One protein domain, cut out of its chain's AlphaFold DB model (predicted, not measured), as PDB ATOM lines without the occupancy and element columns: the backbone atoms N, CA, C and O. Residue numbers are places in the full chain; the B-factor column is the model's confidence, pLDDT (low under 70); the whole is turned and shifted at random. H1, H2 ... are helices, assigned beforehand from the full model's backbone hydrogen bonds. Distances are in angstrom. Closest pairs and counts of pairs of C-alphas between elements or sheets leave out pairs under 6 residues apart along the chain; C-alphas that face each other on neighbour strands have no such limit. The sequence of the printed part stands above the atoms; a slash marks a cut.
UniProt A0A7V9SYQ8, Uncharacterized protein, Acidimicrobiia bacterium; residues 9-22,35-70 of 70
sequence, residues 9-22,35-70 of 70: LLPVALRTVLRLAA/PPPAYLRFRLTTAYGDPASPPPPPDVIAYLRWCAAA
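This is residues 9 to 22 and 35 to 70 of the 70 residues of an uncharacterized protein of Acidimicrobiia bacterium (UniProt A0A7V9SYQ8). Three helices make an open frame: H3 and H1 meet as an L, with residues 64 to 68 of H3 packing on H1, while H2 forms a separate side and packs on neither. The 50 printed residues hold the named helices H1, H2 and H3 in chain order, and no named strand; the class is all helix. The whole is compact, with a radius of gyration of the C-alphas of 11.1 A and spans of 27 by 25 by 16 A.

H3, residues 57 to 69, is 18.9 A long and ends at C-alpha 69 (-11.665, 53.978, -7.373). H1, residues 9 to 20, is 16.4 A long from C-alpha 9 (-9.336, 43.311, -5.687). H2, residues 37 to 48, is 15.6 A long.

H3 touches H1 with residues 64 to 68 alone; their closest C-alphas, of Ala 68 and Val 12, are 6.0 A apart. Their lines are about perpendicular, at 80 degrees. H2 is apart from H1 and from H3. In H1, H2 and H3 every O i to N i+4 pair is within hydrogen-bond range.

The farthest C-alphas, of Pro 11 and Gly 49, are 28.5 A apart. Residues 23 to 34 are not printed; C-alphas 22 and 35 are 6.2 A apart across this cut. H2 to H3 is a short link. Residue 70 alone is under pLDDT 70.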
ATOM      1  N   LEU A   9      -8.691  43.043  -4.397       73.00
ATOM      2  CA  LEU A   9      -9.336  43.311  -5.687       73.00
ATOM      3  C   LEU A   9     -10.351  42.232  -6.091       73.00
ATOM      4  O   LEU A   9     -11.182  42.487  -6.961       73.00
ATOM      5  N   LEU A  10     -10.341  41.056  -5.454       76.50
ATOM      6  CA  LEU A  10     -11.314  39.984  -5.701       76.50
ATOM      7  C   LEU A  10     -12.777  40.435  -5.545       76.50
ATOM      8  O   LEU A  10     -13.560  40.199  -6.470       76.50
ATOM      9  N   PRO A  11     -13.188  41.099  -4.443       78.75
ATOM     10  CA  PRO A  11     -14.569  41.553  -4.291       78.75
ATOM     11  C   PRO A  11     -14.957  42.619  -5.322       78.75
ATOM     12  O   PRO A  11     -16.091  42.618  -5.801       78.75
ATOM     13  N   VAL A  12     -14.028  43.498  -5.712       81.25
ATOM     14  CA  VAL A  12     -14.268  44.514  -6.750       81.25
ATOM     15  C   VAL A  12     -14.433  43.851  -8.112       81.25
ATOM     16  O   VAL A  12     -15.399  44.136  -8.816       81.25
ATOM     17  N   ALA A  13     -13.545  42.919  -8.458       75.38
ATOM     18  CA  ALA A  13     -13.636  42.142  -9.685       75.38
ATOM     19  C   ALA A  13     -14.967  41.403  -9.771       75.38
ATOM     20  O   ALA A  13     -15.672  41.526 -10.772       75.38
ATOM     21  N   LEU A  14     -15.356  40.715  -8.695       79.00
ATOM     22  CA  LEU A  14     -16.623  40.005  -8.635       79.00
ATOM     23  C   LEU A  14     -17.809  40.965  -8.781       79.00
ATOM     24  O   LEU A  14     -18.717  40.686  -9.554       79.00
ATOM     25  N   ARG A  15     -17.795  42.123  -8.112       82.75
ATOM     26  CA  ARG A  15     -18.866  43.128  -8.211       82.75
ATOM     27  C   ARG A  15     -18.982  43.721  -9.615       82.75
ATOM     28  O   ARG A  15     -20.094  43.862 -10.120       82.75
ATOM     29  N   THR A  16     -17.862  44.052 -10.247       81.50
ATOM     30  CA  THR A  16     -17.819  44.564 -11.623       81.50
ATOM     31  C   THR A  16     -18.355  43.527 -12.596       81.50
ATOM     32  O   THR A  16     -19.211  43.831 -13.426       81.50
ATOM     33  N   VAL A  17     -17.914  42.281 -12.451       79.50
ATOM     34  CA  VAL A  17     -18.377  41.168 -13.273       79.50
ATOM     35  C   VAL A  17     -19.867  40.897 -13.051       79.50
ATOM     36  O   VAL A  17     -20.593  40.743 -14.026       79.50
ATOM     37  N   LEU A  18     -20.357  40.929 -11.810       77.94
ATOM     38  CA  LEU A  18     -21.778  40.778 -11.482       77.94
ATOM     39  C   LEU A  18     -22.644  41.892 -12.078       77.94
ATOM     40  O   LEU A  18     -23.748  41.617 -12.537       77.94
ATOM     41  N   ARG A  19     -22.154  43.138 -12.096       80.19
ATOM     42  CA  ARG A  19     -22.850  44.271 -12.732       80.19
ATOM     43  C   ARG A  19     -22.930  44.138 -14.251       80.19
ATOM     44  O   ARG A  19     -23.888  44.609 -14.849       80.19
ATOM     45  N   LEU A  20     -21.919  43.525 -14.861       79.12
ATOM     46  CA  LEU A  20     -21.827  43.307 -16.307       79.12
ATOM     47  C   LEU A  20     -22.432  41.968 -16.751       79.12
ATOM     48  O   LEU A  20     -22.580  41.723 -17.949       79.12
ATOM     49  N   ALA A  21     -22.740  41.084 -15.803       81.00
ATOM     50  CA  ALA A  21     -23.314  39.782 -16.081       81.00
ATOM     51  C   ALA A  21     -24.726  39.939 -16.657       81.00
ATOM     52  O   ALA A  21     -25.509  40.793 -16.238       81.00
ATOM     53  N   ALA A  22     -25.060  39.084 -17.622       74.50
ATOM     54  CA  ALA A  22     -26.383  39.094 -18.229       74.50
ATOM     55  C   ALA A  22     -27.467  38.724 -17.191       74.50
ATOM     56  O   ALA A  22     -27.253  37.803 -16.394       74.50
ATOM     57  N   PRO A  35     -19.688  38.124 -18.118       77.56
ATOM     58  CA  PRO A  35     -20.225  39.071 -19.073       77.56
ATOM     59  C   PRO A  35     -20.551  38.330 -20.376       77.56
ATOM     60  O   PRO A  35     -19.823  37.407 -20.759       77.56
ATOM     61  N   PRO A  36     -21.626  38.712 -21.079       78.94
ATOM     62  CA  PRO A  36     -21.988  38.051 -22.320       78.94
ATOM     63  C   PRO A  36     -20.832  38.143 -23.334       78.94
ATOM     64  O   PRO A  36     -20.169  39.181 -23.430       78.94
ATOM     65  N   PRO A  37     -20.592  37.095 -24.142       79.38
ATOM     66  CA  PRO A  37     -19.452  37.042 -25.058       79.38
ATOM     67  C   PRO A  37     -19.475  38.168 -26.101       79.38
ATOM     68  O   PRO A  37     -18.423  38.619 -26.541       79.38
ATOM     69  N   ALA A  38     -20.662  38.672 -26.456       82.38
ATOM     70  CA  ALA A  38     -20.810  39.844 -27.317       82.38
ATOM     71  C   ALA A  38     -20.235  41.121 -26.674       82.38
ATOM     72  O   ALA A  38     -19.563  41.894 -27.353       82.38
ATOM     73  N   TYR A  39     -20.442  41.309 -25.365       82.38
ATOM     74  CA  TYR A  39     -19.870  42.434 -24.623       82.38
ATOM     75  C   TYR A  39     -18.347  42.318 -24.528       82.38
ATOM     76  O   TYR A  39     -17.644  43.290 -24.795       82.38
ATOM     77  N   LEU A  40     -17.828  41.124 -24.212       81.88
ATOM     78  CA  LEU A  40     -16.381  40.885 -24.177       81.88
ATOM     79  C   LEU A  40     -15.741  41.142 -25.541       81.88
ATOM     80  O   LEU A  40     -14.741  41.846 -25.611       81.88
ATOM     81  N   ARG A  41     -16.353  40.653 -26.625       84.00
ATOM     82  CA  ARG A  41     -15.881  40.891 -27.994       84.00
ATOM     83  C   ARG A  41     -15.821  42.379 -28.313       84.00
ATOM     84  O   ARG A  41     -14.774  42.858 -28.719       84.00
ATOM     85  N   PHE A  42     -16.905  43.113 -28.064       86.31
ATOM     86  CA  PHE A  42     -16.934  44.563 -28.261       86.31
ATOM     87  C   PHE A  42     -15.830  45.268 -27.461       86.31
ATOM     88  O   PHE A  42     -15.101  46.103 -28.001       86.31
ATOM     89  N   ARG A  43     -15.671  44.904 -26.182       83.69
ATOM     90  CA  ARG A  43     -14.681  45.516 -25.294       83.69
ATOM     91  C   ARG A  43     -13.253  45.238 -25.755       83.69
ATOM     92  O   ARG A  43     -12.451  46.165 -25.780       83.69
ATOM     93  N   LEU A  44     -12.951  43.998 -26.134       85.69
ATOM     94  CA  LEU A  44     -11.623  43.593 -26.589       85.69
ATOM     95  C   LEU A  44     -11.285  44.195 -27.955       85.69
ATOM     96  O   LEU A  44     -10.203  44.746 -28.110       85.69
ATOM     97  N   THR A  45     -12.226  44.212 -28.904       88.19
ATOM     98  CA  THR A  45     -12.034  44.896 -30.193       88.19
ATOM     99  C   THR A  45     -11.775  46.391 -30.007       88.19
ATOM    100  O   THR A  45     -10.900  46.940 -30.662       88.19
ATOM    101  N   THR A  46     -12.491  47.058 -29.097       86.62
ATOM    102  CA  THR A  46     -12.321  48.508 -28.884       86.62
ATOM    103  C   THR A  46     -11.026  48.842 -28.139       86.62
ATOM    104  O   THR A  46     -10.388  49.842 -28.446       86.62
ATOM    105  N   ALA A  47     -10.644  48.031 -27.147       83.50
ATOM    106  CA  ALA A  47      -9.475  48.299 -26.306       83.50
ATOM    107  C   ALA A  47      -8.155  47.783 -26.902       83.50
ATOM    108  O   ALA A  47      -7.127  48.428 -26.727       83.50
ATOM    109  N   TYR A  48      -8.178  46.640 -27.594       82.25
ATOM    110  CA  TYR A  48      -6.979  45.935 -28.067       82.25
ATOM    111  C   TYR A  48      -6.956  45.703 -29.583       82.25
ATOM    112  O   TYR A  48      -5.970  45.188 -30.102       82.25
ATOM    113  N   GLY A  49      -8.024  46.037 -30.316       83.81
ATOM    114  CA  GLY A  49      -8.124  45.801 -31.763       83.81
ATOM    115  C   GLY A  49      -8.399  44.343 -32.156       83.81
ATOM    116  O   GLY A  49      -9.029  44.110 -33.184       83.81
ATOM    117  N   ASP A  50      -8.019  43.371 -31.321       80.75
ATOM    118  CA  ASP A  50      -8.249  41.940 -31.540       80.75
ATOM    119  C   ASP A  50      -9.142  41.329 -30.437       80.75
ATOM    120  O   ASP A  50      -8.760  41.320 -29.263       80.75
ATOM    121  N   PRO A  51     -10.327  40.786 -30.778       76.88
ATOM    122  CA  PRO A  51     -11.197  40.115 -29.816       76.88
ATOM    123  C   PRO A  51     -10.705  38.740 -29.341       76.88
ATOM    124  O   PRO A  51     -11.256  38.222 -28.369       76.88
ATOM    125  N   ALA A  52      -9.748  38.119 -30.034       74.12
ATOM    126  CA  ALA A  52      -9.191  36.815 -29.679       74.12
ATOM    127  C   ALA A  52      -7.939  36.928 -28.800       74.12
ATOM    128  O   ALA A  52      -7.583  35.957 -28.129       74.12
ATOM    129  N   SER A  53      -7.297  38.097 -28.767       75.12
ATOM    130  CA  SER A  53      -6.120  38.316 -27.936       75.12
ATOM    131  C   SER A  53      -6.524  38.432 -26.460       75.12
ATOM    132  O   SER A  53      -7.259  39.356 -26.092       75.12
ATOM    133  N   PRO A  54      -6.066  37.521 -25.579       71.88
ATOM    134  CA  PRO A  54      -6.321  37.653 -24.155       71.88
ATOM    135  C   PRO A  54      -5.624  38.918 -23.627       71.88
ATOM    136  O   PRO A  54      -4.453  39.146 -23.946       71.88
ATOM    137  N   PRO A  55      -6.308  39.744 -22.814       76.38
ATOM    138  CA  PRO A  55      -5.697  40.933 -22.242       76.38
ATOM    139  C   PRO A  55      -4.531  40.528 -21.333       76.38
ATOM    140  O   PRO A  55      -4.645  39.543 -20.587       76.38
ATOM    141  N   PRO A  56      -3.413  41.269 -21.356       80.19
ATOM    142  CA  PRO A  56      -2.290  40.957 -20.497       80.19
ATOM    143  C   PRO A  56      -2.713  41.122 -19.020       80.19
ATOM    144  O   PRO A  56      -3.457  42.044 -18.676       80.19
ATOM    145  N   PRO A  57      -2.245  40.246 -18.109       79.56
ATOM    146  CA  PRO A  57      -2.581  40.315 -16.686       79.56
ATOM    147  C   PRO A  57      -2.437  41.696 -16.009       79.56
ATOM    148  O   PRO A  57      -3.307  42.013 -15.193       79.56
ATOM    149  N   PRO A  58      -1.402  42.521 -16.289       79.94
ATOM    150  CA  PRO A  58      -1.291  43.853 -15.685       79.94
ATOM    151  C   PRO A  58      -2.437  44.796 -16.067       79.94
ATOM    152  O   PRO A  58      -2.906  45.543 -15.210       79.94
ATOM    153  N   ASP A  59      -2.951  44.719 -17.294       81.75
ATOM    154  CA  ASP A  59      -4.032  45.597 -17.757       81.75
ATOM    155  C   ASP A  59      -5.353  45.254 -17.068       81.75
ATOM    156  O   ASP A  59      -6.132  46.136 -16.701       81.75
ATOM    157  N   VAL A  60      -5.579  43.961 -16.809       79.38
ATOM    158  CA  VAL A  60      -6.725  43.497 -16.018       79.38
ATOM    159  C   VAL A  60      -6.660  44.071 -14.600       79.38
ATOM    160  O   VAL A  60      -7.670  44.551 -14.091       79.38
ATOM    161  N   ILE A  61      -5.483  44.072 -13.968       80.44
ATOM    162  CA  ILE A  61      -5.306  44.651 -12.626       80.44
ATOM    163  C   ILE A  61      -5.521  46.165 -12.651       80.44
ATOM    164  O   ILE A  61      -6.236  46.689 -11.797       80.44
ATOM    165  N   ALA A  62      -4.953  46.869 -13.632       83.06
ATOM    166  CA  ALA A  62      -5.125  48.310 -13.783       83.06
ATOM    167  C   ALA A  62      -6.608  48.687 -13.944       83.06
ATOM    168  O   ALA A  62      -7.098  49.592 -13.266       83.06
ATOM    169  N   TYR A  63      -7.347  47.938 -14.766       79.25
ATOM    170  CA  TYR A  63      -8.785  48.120 -14.939       79.25
ATOM    171  C   TYR A  63      -9.569  47.867 -13.644       79.25
ATOM    172  O   TYR A  63     -10.455  48.645 -13.291       79.25
ATOM    173  N   LEU A  64      -9.230  46.816 -12.894       79.00
ATOM    174  CA  LEU A  64      -9.875  46.515 -11.613       79.00
ATOM    175  C   LEU A  64      -9.602  47.581 -10.550       79.00
ATOM    176  O   LEU A  64     -10.516  47.944  -9.813       79.00
ATOM    177  N   ARG A  65      -8.377  48.113 -10.496       81.56
ATOM    178  CA  ARG A  65      -8.022  49.240  -9.624       81.56
ATOM    179  C   ARG A  65      -8.809  50.495  -9.988       81.56
ATOM    180  O   ARG A  65      -9.308  51.170  -9.095       81.56
ATOM    181  N   TRP A  66      -8.985  50.771 -11.280       82.06
ATOM    182  CA  TRP A  66      -9.837  51.868 -11.732       82.06
ATOM    183  C   TRP A  66     -11.299  51.667 -11.309       82.06
ATOM    184  O   TRP A  66     -11.890  52.571 -10.732       82.06
ATOM    185  N   CYS A  67     -11.863  50.467 -11.485       79.62
ATOM    186  CA  CYS A  67     -13.213  50.151 -11.002       79.62
ATOM    187  C   CYS A  67     -13.361  50.198  -9.472       79.62
ATOM    188  O   CYS A  67     -14.481  50.333  -8.994       79.62
ATOM    189  N   ALA A  68     -12.278  50.036  -8.708       75.25
ATOM    190  CA  ALA A  68     -12.300  50.185  -7.253       75.25
ATOM    191  C   ALA A  68     -12.334  51.658  -6.818       75.25
ATOM    192  O   ALA A  68     -12.853  51.965  -5.749       75.25
ATOM    193  N   ALA A  69     -11.747  52.543  -7.628       74.88
ATOM    194  CA  ALA A  69     -11.665  53.978  -7.373       74.88
ATOM    195  C   ALA A  69     -12.857  54.779  -7.936       74.88
ATOM    196  O   ALA A  69     -13.005  55.948  -7.583       74.88
ATOM    197  N   ALA A  70     -13.662  54.173  -8.817       62.25
ATOM    198  CA  ALA A  70     -14.854  54.753  -9.446       62.25
ATOM    199  C   ALA A  70     -16.141  54.439  -8.666       62.25
ATOM    200  O   ALA A  70     -17.012  55.334  -8.602       62.25
TER     201      ALA A  70